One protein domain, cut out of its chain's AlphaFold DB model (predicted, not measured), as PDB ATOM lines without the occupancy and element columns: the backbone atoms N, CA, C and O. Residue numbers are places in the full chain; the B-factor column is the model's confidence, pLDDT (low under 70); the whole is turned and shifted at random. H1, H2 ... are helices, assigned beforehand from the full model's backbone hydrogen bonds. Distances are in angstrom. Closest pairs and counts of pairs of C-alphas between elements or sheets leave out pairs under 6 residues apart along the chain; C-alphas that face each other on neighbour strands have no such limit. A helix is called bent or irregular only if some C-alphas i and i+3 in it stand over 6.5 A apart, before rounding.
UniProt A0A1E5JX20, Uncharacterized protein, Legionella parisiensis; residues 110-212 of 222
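Overview. This is residues 110 to 212 of the 222 residues of an uncharacterized protein of Legionella parisiensis (UniProt A0A1E5JX20). Two helical hairpins, H1 with H2 and H3 with H4, lie on one side of the long helix H5, which crosses both of them; after it the short helix H6 sticks out as a free tail with residues 207 to 212. The printed part has 103 residues, with six named helices, H1 to H6 in chain order, and no named strand: all helix. It is compact, with a radius of gyration of the C-alphas of 13.9 A and spans of 42 by 32 by 20 A.

Along the chain. Find C-alpha 186 at (204.220, 131.268, 27.260); from there H5, residues 186 to 202, runs 24.0 A to C-alpha 202 at (188.703, 114.319, 20.273). H1, residues 110 to 126, begins at (180.590, 131.380, 23.878) and measures 24.6 A. Look next for H2 at residues 133 to 144, 16.2 A, H3 at 152 to 160, 12.4 A, H4 at 164 to 176, 18.7 A, and H6 at 206 to 212, 10.0 A. H4 is irregular, but only just: C-alphas 170 and 173 are 7.0 A apart.

Arrangement. Start at H5. It touches H4 at a steep tilt of 54 degrees, closest at the C-alphas of Leu 170 and Lys 191, 5.8 A. It touches H3, about perpendicular at 83 degrees, closest at C-alphas 154 and 199, 6.5 A. It touches H2, only just about perpendicular at 70.2 degrees, closest at C-alphas 143 and 199, 6.9 A. H1 and H5 are close but not clearly touching. The hairpin H1 and H2 has a shallow tilt of 15 degrees, the hairpin H3 and H4 one of 29 degrees. H1 touches H4 with residues 111 to 115 alone, closest at C-alphas 112 and 175, 6.0 A. Every O i to N i+4 pair is within hydrogen-bond range in H1, H2, H3, H5 and H6; in H4, 6 of 9 are.

Size, cuts and confidence. The C-alphas farthest apart are those of Glu 182 and Glu 212, 45.2 A. The printed part has no cut and no long link. Confidence is under 70 at residues 146 to 149 and 203 to 212.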
ATOM      1  N   ALA A 110     180.428 130.197  24.725       73.38
ATOM      2  CA  ALA A 110     180.590 131.380  23.878       73.38
ATOM      3  C   ALA A 110     181.734 132.314  24.328       73.38
ATOM      4  O   ALA A 110     182.456 132.847  23.490       73.38
ATOM      5  N   HIS A 111     181.926 132.499  25.641       78.81
ATOM      6  CA  HIS A 111     183.032 133.309  26.169       78.81
ATOM      7  C   HIS A 111     184.370 132.620  25.944       78.81
ATOM      8  O   HIS A 111     185.308 133.242  25.454       78.81
ATOM      9  N   ILE A 112     184.438 131.324  26.252       85.88
ATOM     10  CA  ILE A 112     185.650 130.533  26.044       85.88
ATOM     11  C   ILE A 112     186.032 130.570  24.560       85.88
ATOM     12  O   ILE A 112     187.157 130.937  24.243       85.88
ATOM     13  N   LEU A 113     185.095 130.302  23.644       84.75
ATOM     14  CA  LEU A 113     185.315 130.399  22.198       84.75
ATOM     15  C   LEU A 113     185.857 131.775  21.789       84.75
ATOM     16  O   LEU A 113     186.802 131.862  21.008       84.75
ATOM     17  N   ASN A 114     185.305 132.854  22.349       80.31
ATOM     18  CA  ASN A 114     185.797 134.199  22.078       80.31
ATOM     19  C   ASN A 114     187.263 134.388  22.514       80.31
ATOM     20  O   ASN A 114     188.024 135.017  21.779       80.31
ATOM     21  N   GLN A 115     187.696 133.794  23.632       87.81
ATOM     22  CA  GLN A 115     189.108 133.816  24.036       87.81
ATOM     23  C   GLN A 115     190.009 133.148  22.984       87.81
ATOM     24  O   GLN A 115     191.039 133.711  22.614       87.81
ATOM     25  N   PHE A 116     189.596 132.013  22.408       91.50
ATOM     26  CA  PHE A 116     190.340 131.378  21.307       91.50
ATOM     27  C   PHE A 116     190.371 132.245  20.047       91.50
ATOM     28  O   PHE A 116     191.414 132.359  19.408       91.50
ATOM     29  N   ILE A 117     189.258 132.896  19.695       86.31
ATOM     30  CA  ILE A 117     189.202 133.808  18.544       86.31
ATOM     31  C   ILE A 117     190.199 134.960  18.720       86.31
ATOM     32  O   ILE A 117     190.916 135.304  17.777       86.31
ATOM     33  N   VAL A 118     190.251 135.570  19.908       85.62
ATOM     34  CA  VAL A 118     191.190 136.660  20.206       85.62
ATOM     35  C   VAL A 118     192.631 136.153  20.156       85.62
ATOM     36  O   VAL A 118     193.461 136.762  19.478       85.62
ATOM     37  N   TYR A 119     192.916 135.007  20.781       93.62
ATOM     38  CA  TYR A 119     194.229 134.365  20.745       93.62
ATOM     39  C   TYR A 119     194.718 134.110  19.310       93.62
ATOM     40  O   TYR A 119     195.801 134.557  18.934       93.62
ATOM     41  N   LEU A 120     193.901 133.463  18.474       91.88
ATOM     42  CA  LEU A 120     194.257 133.127  17.092       91.88
ATOM     43  C   LEU A 120     194.470 134.371  16.224       91.88
ATOM     44  O   LEU A 120     195.364 134.387  15.380       91.88
ATOM     45  N   LYS A 121     193.697 135.443  16.449       87.25
ATOM     46  CA  LYS A 121     193.916 136.734  15.776       87.25
ATOM     47  C   LYS A 121     195.259 137.354  16.159       87.25
ATOM     48  O   LYS A 121     195.961 137.840  15.275       87.25
ATOM     49  N   ILE A 122     195.629 137.318  17.439       88.81
ATOM     50  CA  ILE A 122     196.945 137.780  17.903       88.81
ATOM     51  C   ILE A 122     198.054 136.951  17.246       88.81
ATOM     52  O   ILE A 122     199.001 137.516  16.700       88.81
ATOM     53  N   GLN A 123     197.926 135.623  17.229       92.12
ATOM     54  CA  GLN A 123     198.916 134.756  16.592       92.12
ATOM     55  C   GLN A 123     199.032 135.008  15.082       92.12
ATOM     56  O   GLN A 123     200.143 135.062  14.563       92.12
ATOM     57  N   HIS A 124     197.919 135.258  14.382       90.12
ATOM     58  CA  HIS A 124     197.936 135.664  12.973       90.12
ATOM     59  C   HIS A 124     198.736 136.947  12.749       90.12
ATOM     60  O   HIS A 124     199.529 137.028  11.817       90.12
ATOM     61  N   GLN A 125     198.544 137.949  13.609       86.81
ATOM     62  CA  GLN A 125     199.247 139.228  13.504       86.81
ATOM     63  C   GLN A 125     200.750 139.074  13.752       86.81
ATOM     64  O   GLN A 125     201.554 139.654  13.026       86.81
ATOM     65  N   LEU A 126     201.134 138.281  14.756       87.62
ATOM     66  CA  LEU A 126     202.537 138.070  15.119       87.62
ATOM     67  C   LEU A 126     203.257 137.126  14.148       87.62
ATOM     68  O   LEU A 126     204.436 137.315  13.851       87.62
ATOM     69  N   LYS A 127     202.558 136.098  13.665       91.38
ATOM     70  CA  LYS A 127     203.115 134.992  12.879       91.38
ATOM     71  C   LYS A 127     202.166 134.565  11.746       91.38
ATOM     72  O   LYS A 127     201.706 133.420  11.706       91.38
ATOM     73  N   PRO A 128     201.925 135.429  10.747       88.38
ATOM     74  CA  PRO A 128     200.910 135.198   9.711       88.38
ATOM     75  C   PRO A 128     201.185 133.982   8.815       88.38
ATOM     76  O   PRO A 128     200.270 133.452   8.190       88.38
ATOM     77  N   LYS A 129     202.446 133.533   8.728       89.12
ATOM     78  CA  LYS A 129     202.823 132.331   7.967       89.12
ATOM     79  C   LYS A 129     202.516 131.029   8.711       89.12
ATOM     80  O   LYS A 129     202.265 130.025   8.051       89.12
ATOM     81  N   GLU A 130     202.575 131.054  10.044       87.38
ATOM     82  CA  GLU A 130     202.292 129.899  10.907       87.38
ATOM     83  C   GLU A 130     200.786 129.764  11.159       87.38
ATOM     84  O   GLU A 130     200.258 128.659  11.131       87.38
ATOM     85  N   TYR A 131     200.085 130.889  11.319       87.25
ATOM     86  CA  TYR A 131     198.646 130.932  11.565       87.25
ATOM     87  C   TYR A 131     197.942 131.533  10.356       87.25
ATOM     88  O   TYR A 131     197.707 132.736  10.316       87.25
ATOM     89  N   LYS A 132     197.627 130.731   9.337       87.69
ATOM     90  CA  LYS A 132     196.922 131.236   8.150       87.69
ATOM     91  C   LYS A 132     195.443 131.446   8.453       87.69
ATOM     92  O   LYS A 132     194.860 130.745   9.274       87.69
ATOM     93  N   GLN A 133     194.812 132.374   7.736       81.75
ATOM     94  CA  GLN A 133     193.388 132.673   7.918       81.75
ATOM     95  C   GLN A 133     192.492 131.437   7.711       81.75
ATOM     96  O   GLN A 133     191.508 131.257   8.426       81.75
ATOM     97  N   GLU A 134     192.854 130.580   6.757       80.25
ATOM     98  CA  GLU A 134     192.173 129.311   6.466       80.25
ATOM     99  C   GLU A 134     192.251 128.349   7.661       80.25
ATOM    100  O   GLU A 134     191.227 127.825   8.101       80.25
ATOM    101  N   ASP A 135     193.443 128.196   8.243       81.12
ATOM    102  CA  ASP A 135     193.678 127.337   9.408       81.12
ATOM    103  C   ASP A 135     192.937 127.859  10.645       81.12
ATOM    104  O   ASP A 135     192.293 127.096  11.360       81.12
ATOM    105  N   ILE A 136     192.968 129.177  10.867       84.19
ATOM    106  CA  ILE A 136     192.238 129.837  11.959       84.19
ATOM    107  C   ILE A 136     190.739 129.588  11.832       84.19
ATOM    108  O   ILE A 136     190.089 129.270  12.824       84.19
ATOM    109  N   THR A 137     190.196 129.718  10.622       80.81
ATOM    110  CA  THR A 137     188.769 129.479  10.369       80.81
ATOM    111  C   THR A 137     188.415 128.028  10.682       80.81
ATOM    112  O   THR A 137     187.484 127.782  11.438       80.81
ATOM    113  N   ALA A 138     189.224 127.070  10.217       81.81
ATOM    114  CA  ALA A 138     189.010 125.656  10.510       81.81
ATOM    115  C   ALA A 138     189.096 125.329  12.012       81.81
ATOM    116  O   ALA A 138     188.322 124.508  12.502       81.81
ATOM    117  N   ILE A 139     190.015 125.965  12.750       84.62
ATOM    118  CA  ILE A 139     190.121 125.810  14.207       84.62
ATOM    119  C   ILE A 139     188.883 126.387  14.896       84.62
ATOM    120  O   ILE A 139     188.319 125.731  15.762       84.62
ATOM    121  N   ILE A 140     188.439 127.589  14.524       84.12
ATOM    122  CA  ILE A 140     187.252 128.210  15.125       84.12
ATOM    123  C   ILE A 140     186.014 127.350  14.864       84.12
ATOM    124  O   ILE A 140     185.291 127.059  15.811       84.12
ATOM    125  N   ASP A 141     185.819 126.875  13.634       80.00
ATOM    126  CA  ASP A 141     184.715 125.972  13.292       80.00
ATOM    127  C   ASP A 141     184.757 124.698  14.146       80.00
ATOM    128  O   ASP A 141     183.731 124.222  14.625       80.00
ATOM    129  N   ALA A 142     185.955 124.151  14.371       79.44
ATOM    130  CA  ALA A 142     186.143 122.982  15.216       79.44
ATOM    131  C   ALA A 142     185.759 123.235  16.682       79.44
ATOM    132  O   ALA A 142     185.176 122.362  17.322       79.44
ATOM    133  N   LEU A 143     186.075 124.419  17.207       81.00
ATOM    134  CA  LEU A 143     185.726 124.822  18.567       81.00
ATOM    135  C   LEU A 143     184.224 125.144  18.713       81.00
ATOM    136  O   LEU A 143     183.671 124.912  19.788       81.00
ATOM    137  N   ASP A 144     183.583 125.653  17.652       76.12
ATOM    138  CA  ASP A 144     182.189 126.130  17.620       76.12
ATOM    139  C   ASP A 144     181.142 125.034  17.358       76.12
ATOM    140  O   ASP A 144     179.960 125.265  17.596       76.12
ATOM    141  N   GLU A 145     181.527 123.826  16.918       70.88
ATOM    142  CA  GLU A 145     180.617 122.675  16.748       70.88
ATOM    143  C   GLU A 145     180.066 122.170  18.106       70.88
ATOM    144  O   GLU A 145     180.403 121.108  18.649       70.88
ATOM    145  N   GLY A 146     179.184 122.978  18.689       55.09
ATOM    146  CA  GLY A 146     178.491 122.758  19.937       55.09
ATOM    147  C   GLY A 146     177.397 121.731  19.739       55.09
ATOM    148  O   GLY A 146     176.354 122.048  19.194       55.09
ATOM    149  N   HIS A 147     177.667 120.508  20.182       45.62
ATOM    150  CA  HIS A 147     176.716 119.620  20.863       45.62
ATOM    151  C   HIS A 147     177.456 118.397  21.425       45.62
ATOM    152  O   HIS A 147     177.088 117.931  22.501       45.62
ATOM    153  N   CYS A 148     178.554 117.957  20.791       51.09
ATOM    154  CA  CYS A 148     179.456 116.924  21.330       51.09
ATOM    155  C   CYS A 148     180.945 117.088  20.939       51.09
ATOM    156  O   CYS A 148     181.761 116.381  21.511       51.09
ATOM    157  N   ASN A 149     181.321 117.991  20.016       59.59
ATOM    158  CA  ASN A 149     182.611 117.902  19.298       59.59
ATOM    159  C   ASN A 149     183.557 119.117  19.432       59.59
ATOM    160  O   ASN A 149     184.681 119.053  18.942       59.59
ATOM    161  N   GLY A 150     183.119 120.205  20.072       70.94
ATOM    162  CA  GLY A 150     183.956 121.375  20.381       70.94
ATOM    163  C   GLY A 150     184.597 121.295  21.770       70.94
ATOM    164  O   GLY A 150     184.823 120.217  22.303       70.94
ATOM    165  N   LEU A 151     184.815 122.434  22.428       77.00
ATOM    166  CA  LEU A 151     185.441 122.532  23.764       77.00
ATOM    167  C   LEU A 151     184.805 121.630  24.849       77.00
ATOM    168  O   LEU A 151     185.482 121.195  25.783       77.00
ATOM    169  N   SER A 152     183.511 121.321  24.721       74.12
ATOM    170  CA  SER A 152     182.781 120.422  25.623       74.12
ATOM    171  C   SER A 152     183.301 118.979  25.613       74.12
ATOM    172  O   SER A 152     183.131 118.280  26.612       74.12
ATOM    173  N   ILE A 153     183.943 118.521  24.530       77.88
ATOM    174  CA  ILE A 153     184.486 117.156  24.464       77.88
ATOM    175  C   ILE A 153     185.659 116.978  25.428       77.88
ATOM    176  O   ILE A 153     185.810 115.916  26.020       77.88
ATOM    177  N   ILE A 154     186.451 118.034  25.646       84.38
ATOM    178  CA  ILE A 154     187.578 118.001  26.581       84.38
ATOM    179  C   ILE A 154     187.046 117.796  27.999       84.38
ATOM    180  O   ILE A 154     187.546 116.935  28.714       84.38
ATOM    181  N   TRP A 155     185.987 118.524  28.375       84.94
ATOM    182  CA  TRP A 155     185.318 118.326  29.661       84.94
ATOM    183  C   TRP A 155     184.797 116.892  29.808       84.94
ATOM    184  O   TRP A 155     185.073 116.242  30.815       84.94
ATOM    185  N   LEU A 156     184.099 116.376  28.789       79.12
ATOM    186  CA  LEU A 156     183.532 115.027  28.816       79.12
ATOM    187  C   LEU A 156     184.617 113.949  28.948       79.12
ATOM    188  O   LEU A 156     184.468 113.031  29.748       79.12
ATOM    189  N   VAL A 157     185.718 114.057  28.200       82.00
ATOM    190  CA  VAL A 157     186.829 113.097  28.269       82.00
ATOM    191  C   VAL A 157     187.550 113.180  29.614       82.00
ATOM    192  O   VAL A 157     187.833 112.142  30.211       82.00
ATOM    193  N   SER A 158     187.805 114.385  30.134       83.75
ATOM    194  CA  SER A 158     188.355 114.564  31.484       83.75
ATOM    195  C   SER A 158     187.456 113.927  32.541       83.75
ATOM    196  O   SER A 158     187.960 113.254  33.436       83.75
ATOM    197  N   TRP A 159     186.138 114.074  32.412       81.56
ATOM    198  CA  TRP A 159     185.170 113.445  33.307       81.56
ATOM    199  C   TRP A 159     185.212 111.913  33.222       81.56
ATOM    200  O   TRP A 159     185.387 111.243  34.236       81.56
ATOM    201  N   LEU A 160     185.159 111.349  32.009       83.19
ATOM    202  CA  LEU A 160     185.224 109.898  31.782       83.19
ATOM    203  C   LEU A 160     186.525 109.262  32.301       83.19
ATOM    204  O   LEU A 160     186.523 108.096  32.692       83.19
ATOM    205  N   ASN A 161     187.618 110.027  32.338       85.88
ATOM    206  CA  ASN A 161     188.919 109.576  32.829       85.88
ATOM    207  C   ASN A 161     189.145 109.826  34.334       85.88
ATOM    208  O   ASN A 161     190.207 109.471  34.840       85.88
ATOM    209  N   ASN A 162     188.177 110.393  35.065       84.81
ATOM    210  CA  ASN A 162     188.321 110.846  36.461       84.81
ATOM    211  C   ASN A 162     189.406 111.927  36.658       84.81
ATOM    212  O   ASN A 162     190.082 111.978  37.684       84.81
ATOM    213  N   GLU A 163     189.574 112.806  35.673       87.25
ATOM    214  CA  GLU A 163     190.566 113.886  35.646       87.25
ATOM    215  C   GLU A 163     189.901 115.267  35.521       87.25
ATOM    216  O   GLU A 163     190.405 116.153  34.831       87.25
ATOM    217  N   GLU A 164     188.757 115.466  36.179       78.88
ATOM    218  CA  GLU A 164     187.949 116.695  36.100       78.88
ATOM    219  C   GLU A 164     188.772 117.969  36.351       78.88
ATOM    220  O   GLU A 164     188.628 118.959  35.633       78.88
ATOM    221  N   ASN A 165     189.704 117.924  37.310       84.69
ATOM    222  CA  ASN A 165     190.577 119.052  37.646       84.69
ATOM    223  C   ASN A 165     191.422 119.532  36.458       84.69
ATOM    224  O   ASN A 165     191.641 120.734  36.333       84.69
ATOM    225  N   LYS A 166     191.825 118.639  35.542       84.38
ATOM    226  CA  LYS A 166     192.630 119.022  34.371       84.38
ATOM    227  C   LYS A 166     191.879 119.960  33.435       84.38
ATOM    228  O   LYS A 166     192.490 120.844  32.840       84.38
ATOM    229  N   TYR A 167     190.560 119.799  33.317       85.38
ATOM    230  CA  TYR A 167     189.742 120.729  32.543       85.38
ATOM    231  C   TYR A 167     189.801 122.131  33.160       85.38
ATOM    232  O   TYR A 167     190.057 123.113  32.465       85.38
ATOM    233  N   TYR A 168     189.635 122.230  34.480       88.06
ATOM    234  CA  TYR A 168     189.673 123.513  35.179       88.06
ATOM    235  C   TYR A 168     191.064 124.162  35.152       88.06
ATOM    236  O   TYR A 168     191.166 125.359  34.890       88.06
ATOM    237  N   GLU A 169     192.129 123.382  35.343       88.38
ATOM    238  CA  GLU A 169     193.525 123.839  35.261       88.38
ATOM    239  C   GLU A 169     193.886 124.390  33.874       88.38
ATOM    240  O   GLU A 169     194.639 125.365  33.761       88.38
ATOM    241  N   LEU A 170     193.332 123.784  32.820       90.06
ATOM    242  CA  LEU A 170     193.539 124.206  31.440       90.06
ATOM    243  C   LEU A 170     192.770 125.492  31.114       90.06
ATOM    244  O   LEU A 170     193.330 126.412  30.521       90.06
ATOM    245  N   PHE A 171     191.492 125.564  31.496       90.75
ATOM    246  CA  PHE A 171     190.595 126.630  31.046       90.75
ATOM    247  C   PHE A 171     190.520 127.847  31.964       90.75
ATOM    248  O   PHE A 171     190.130 128.906  31.481       90.75
ATOM    249  N   SER A 172     190.897 127.745  33.243       91.56
ATOM    250  CA  SER A 172     190.829 128.883  34.171       91.56
ATOM    251  C   SER A 172     191.608 130.085  33.630       91.56
ATOM    252  O   SER A 172     191.032 131.149  33.411       91.56
ATOM    253  N   ASP A 173     192.886 129.906  33.300       91.19
ATOM    254  CA  ASP A 173     193.715 131.024  32.831       91.19
ATOM    255  C   ASP A 173     193.262 131.549  31.465       91.19
ATOM    256  O   ASP A 173     193.313 132.751  31.222       91.19
ATOM    257  N   ILE A 174     192.742 130.672  30.599       93.12
ATOM    258  CA  ILE A 174     192.138 131.062  29.317       93.12
ATOM    259  C   ILE A 174     190.911 131.954  29.545       93.12
ATOM    260  O   ILE A 174     190.747 132.972  28.877       93.12
ATOM    261  N   ILE A 175     190.039 131.590  30.489       89.38
ATOM    262  CA  ILE A 175     188.803 132.321  30.794       89.38
ATOM    263  C   ILE A 175     189.102 133.701  31.371       89.38
ATOM    264  O   ILE A 175     188.448 134.671  30.970       89.38
ATOM    265  N   TYR A 176     190.061 133.768  32.298       86.38
ATOM    266  CA  TYR A 176     190.428 134.979  33.034       86.38
ATOM    267  C   TYR A 176     191.478 135.844  32.335       86.38
ATOM    268  O   TYR A 176     191.762 136.945  32.808       86.38
ATOM    269  N   TRP A 177     192.028 135.397  31.206       88.50
ATOM    270  CA  TRP A 177     192.878 136.235  30.374       88.50
ATOM    271  C   TRP A 177     192.108 137.452  29.851       88.50
ATOM    272  O   TRP A 177     190.960 137.368  29.413       88.50
ATOM    273  N   ASP A 178     192.767 138.607  29.879       78.12
ATOM    274  CA  ASP A 178     192.186 139.902  29.527       78.12
ATOM    275  C   ASP A 178     192.196 140.201  28.014       78.12
ATOM    276  O   ASP A 178     191.839 141.307  27.594       78.12
ATOM    277  N   GLY A 179     192.627 139.238  27.193       80.69
ATOM    278  CA  GLY A 179     192.726 139.377  25.740       80.69
ATOM    279  C   GLY A 179     193.921 140.213  25.266       80.69
ATOM    280  O   GLY A 179     193.968 140.604  24.097       80.69
ATOM    281  N   SER A 180     194.865 140.556  26.148       79.88
ATOM    282  CA  SER A 180     196.038 141.371  25.810       79.88
ATOM    283  C   SER A 180     197.260 140.551  25.412       79.88
ATOM    284  O   SER A 180     197.485 139.450  25.916       79.88
ATOM    285  N   ILE A 181     198.057 141.101  24.491       82.88
ATOM    286  CA  ILE A 181     199.312 140.481  24.044       82.88
ATOM    287  C   ILE A 181     200.328 140.519  25.191       82.88
ATOM    288  O   ILE A 181     201.092 139.579  25.382       82.88
ATOM    289  N   GLU A 182     200.302 141.593  25.976       84.00
ATOM    290  CA  GLU A 182     201.195 141.874  27.095       84.00
ATOM    291  C   GLU A 182     201.045 140.850  28.226       84.00
ATOM    292  O   GLU A 182     202.039 140.470  28.844       84.00
ATOM    293  N   HIS A 183     199.825 140.360  28.464       86.25
ATOM    294  CA  HIS A 183     199.546 139.327  29.466       86.25
ATOM    295  C   HIS A 183     199.463 137.908  28.878       86.25
ATOM    296  O   HIS A 183     199.139 136.960  29.594       86.25
ATOM    297  N   LEU A 184     199.780 137.728  27.592       90.56
ATOM    298  CA  LEU A 184     199.816 136.417  26.947       90.56
ATOM    299  C   LEU A 184     201.167 135.720  27.205       90.56
ATOM    300  O   LEU A 184     202.064 135.727  26.357       90.56
ATOM    301  N   SER A 185     201.314 135.121  28.391       93.31
ATOM    302  CA  SER A 185     202.515 134.371  28.793       93.31
ATOM    303  C   SER A 185     202.721 133.092  27.967       93.31
ATOM    304  O   SER A 185     201.780 132.562  27.383       93.31
ATOM    305  N   GLU A 186     203.945 132.550  27.940       94.00
ATOM    306  CA  GLU A 186     204.220 131.268  27.260       94.00
ATOM    307  C   GLU A 186     203.414 130.099  27.846       94.00
ATOM    308  O   GLU A 186     202.962 129.227  27.106       94.00
ATOM    309  N   GLU A 187     203.168 130.108  29.157       94.69
ATOM    310  CA  GLU A 187     202.305 129.117  29.802       94.69
ATOM    311  C   GLU A 187     200.863 129.220  29.289       94.69
ATOM    312  O   GLU A 187     200.272 128.217  28.888       94.69
ATOM    313  N   LEU A 188     200.311 130.434  29.223       95.06
ATOM    314  CA  LEU A 188     198.958 130.650  28.723       95.06
ATOM    315  C   LEU A 188     198.838 130.288  27.234       95.06
ATOM    316  O   LEU A 188     197.871 129.635  26.842       95.06
ATOM    317  N   LYS A 189     199.839 130.630  26.409       95.38
ATOM    318  CA  LYS A 189     199.916 130.176  25.007       95.38
ATOM    319  C   LYS A 189     199.890 128.653  24.925       95.38
ATOM    320  O   LYS A 189     199.123 128.098  24.145       95.38
ATOM    321  N   SER A 190     200.679 127.973  25.759       95.81
ATOM    322  CA  SER A 190     200.700 126.511  25.806       95.81
ATOM    323  C   SER A 190     199.322 125.936  26.145       95.81
ATOM    324  O   SER A 190     198.886 124.999  25.480       95.81
ATOM    325  N   LYS A 191     198.588 126.534  27.092       95.38
ATOM    326  CA  LYS A 191     197.213 126.123  27.418       95.38
ATOM    327  C   LYS A 191     196.260 126.277  26.226       95.38
ATOM    328  O   LYS A 191     195.511 125.344  25.935       95.38
ATOM    329  N   PHE A 192     196.324 127.391  25.489       95.06
ATOM    330  CA  PHE A 192     195.549 127.567  24.252       95.06
ATOM    331  C   PHE A 192     195.865 126.482  23.213       95.06
ATOM    332  O   PHE A 192     194.953 125.837  22.696       95.06
ATOM    333  N   GLU A 193     197.146 126.237  22.935       94.25
ATOM    334  CA  GLU A 193     197.576 125.249  21.937       94.25
ATOM    335  C   GLU A 193     197.214 123.812  22.334       94.25
ATOM    336  O   GLU A 193     196.772 123.020  21.495       94.25
ATOM    337  N   VAL A 194     197.330 123.473  23.622       92.81
ATOM    338  CA  VAL A 194     196.898 122.176  24.157       92.81
ATOM    339  C   VAL A 194     195.393 122.009  23.976       92.81
ATOM    340  O   VAL A 194     194.959 120.983  23.461       92.81
ATOM    341  N   ALA A 195     194.586 123.011  24.324       91.25
ATOM    342  CA  ALA A 195     193.136 122.940  24.167       91.25
ATOM    343  C   ALA A 195     192.703 122.821  22.693       91.25
ATOM    344  O   ALA A 195     191.821 122.017  22.378       91.25
ATOM    345  N   ILE A 196     193.346 123.548  21.771       89.94
ATOM    346  CA  ILE A 196     193.121 123.396  20.321       89.94
ATOM    347  C   ILE A 196     193.455 121.965  19.884       89.94
ATOM    348  O   ILE A 196     192.661 121.319  19.198       89.94
ATOM    349  N   SER A 197     194.612 121.453  20.303       87.25
ATOM    350  CA  SER A 197     195.078 120.111  19.941       87.25
ATOM    351  C   SER A 197     194.148 119.020  20.468       87.25
ATOM    352  O   SER A 197     193.769 118.127  19.714       87.25
ATOM    353  N   LEU A 198     193.727 119.115  21.733       86.00
ATOM    354  CA  LEU A 198     192.783 118.181  22.346       86.00
ATOM    355  C   LEU A 198     191.424 118.226  21.651       86.00
ATOM    356  O   LEU A 198     190.874 117.174  21.344       86.00
ATOM    357  N   THR A 199     190.909 119.420  21.338       82.88
ATOM    358  CA  THR A 199     189.637 119.547  20.608       82.88
ATOM    359  C   THR A 199     189.724 118.822  19.268       82.88
ATOM    360  O   THR A 199     188.874 117.997  18.964       82.88
ATOM    361  N   ARG A 200     190.797 119.041  18.498       78.00
ATOM    362  CA  ARG A 200     191.015 118.359  17.211       78.00
ATOM    363  C   ARG A 200     191.204 116.849  17.353       78.00
ATOM    364  O   ARG A 200     190.746 116.107  16.497       78.00
ATOM    365  N   MET A 201     191.883 116.397  18.404       77.25
ATOM    366  CA  MET A 201     192.118 114.973  18.663       77.25
ATOM    367  C   MET A 201     190.830 114.237  19.038       77.25
ATOM    368  O   MET A 201     190.642 113.088  18.651       77.25
ATOM    369  N   TYR A 202     189.957 114.892  19.801       73.44
ATOM    370  CA  TYR A 202     188.703 114.319  20.273       73.44
ATOM    371  C   TYR A 202     187.515 114.599  19.356       73.44
ATOM    372  O   TYR A 202     186.421 114.096  19.616       73.44
ATOM    373  N   GLN A 203     187.708 115.360  18.277       67.56
ATOM    374  CA  GLN A 203     186.711 115.441  17.223       67.56
ATOM    375  C   GLN A 203     186.434 114.037  16.695       67.56
ATOM    376  O   GLN A 203     187.289 113.397  16.084       67.56
ATOM    377  N   MET A 204     185.211 113.562  16.930       56.16
ATOM    378  CA  MET A 204     184.712 112.372  16.263       56.16
ATOM    379  C   MET A 204     184.780 112.612  14.757       56.16
ATOM    380  O   MET A 204     184.332 113.652  14.275       56.16
ATOM    381  N   ASP A 205     185.371 111.657  14.041       56.59
ATOM    382  CA  ASP A 205     185.724 111.742  12.627       56.59
ATOM    383  C   ASP A 205     184.646 112.480  11.806       56.59
ATOM    384  O   ASP A 205     183.547 111.964  11.567       56.59
ATOM    385  N   ARG A 206     184.943 113.715  11.368       50.97
ATOM    386  CA  ARG A 206     184.016 114.570  10.590       50.97
ATOM    387  C   ARG A 206     183.493 113.836   9.343       50.97
ATOM    388  O   ARG A 206     182.392 114.105   8.854       50.97
ATOM    389  N   GLN A 207     184.275 112.880   8.834       52.84
ATOM    390  CA  GLN A 207     183.905 112.009   7.722       52.84
ATOM    391  C   GLN A 207     182.764 111.044   8.065       52.84
ATOM    392  O   GLN A 207     181.903 110.831   7.220       52.84
ATOM    393  N   ILE A 208     182.680 110.518   9.290       49.56
ATOM    394  CA  ILE A 208     181.604 109.603   9.699       49.56
ATOM    395  C   ILE A 208     180.274 110.363   9.786       49.56
ATOM    396  O   ILE A 208     179.292 109.958   9.164       49.56
ATOM    397  N   LEU A 209     180.258 111.528  10.442       44.59
ATOM    398  CA  LEU A 209     179.042 112.338  10.595       44.59
ATOM    399  C   LEU A 209     178.559 112.953   9.274       44.59
ATOM    400  O   LEU A 209     177.359 112.978   9.019       44.59
ATOM    401  N   SER A 210     179.455 113.422   8.399       49.78
ATOM    402  CA  SER A 210     179.061 113.918   7.065       49.78
ATOM    403  C   SER A 210     178.494 112.807   6.174       49.78
ATOM    404  O   SER A 210     177.536 113.031   5.429       49.78
ATOM    405  N   HIS A 211     179.029 111.590   6.289       43.19
ATOM    406  CA  HIS A 211     178.532 110.417   5.582       43.19
ATOM    407  C   HIS A 211     177.170 109.950   6.129       43.19
ATOM    408  O   HIS A 211     176.292 109.587   5.348       43.19
ATOM    409  N   GLU A 212     176.942 110.035   7.441       47.41
ATOM    410  CA  GLU A 212     175.643 109.760   8.071       47.41
ATOM    411  C   GLU A 212     174.592 110.837   7.770       47.41
ATOM    412  O   GLU A 212     173.449 110.502   7.462       47.41
TER     413      GLU A 212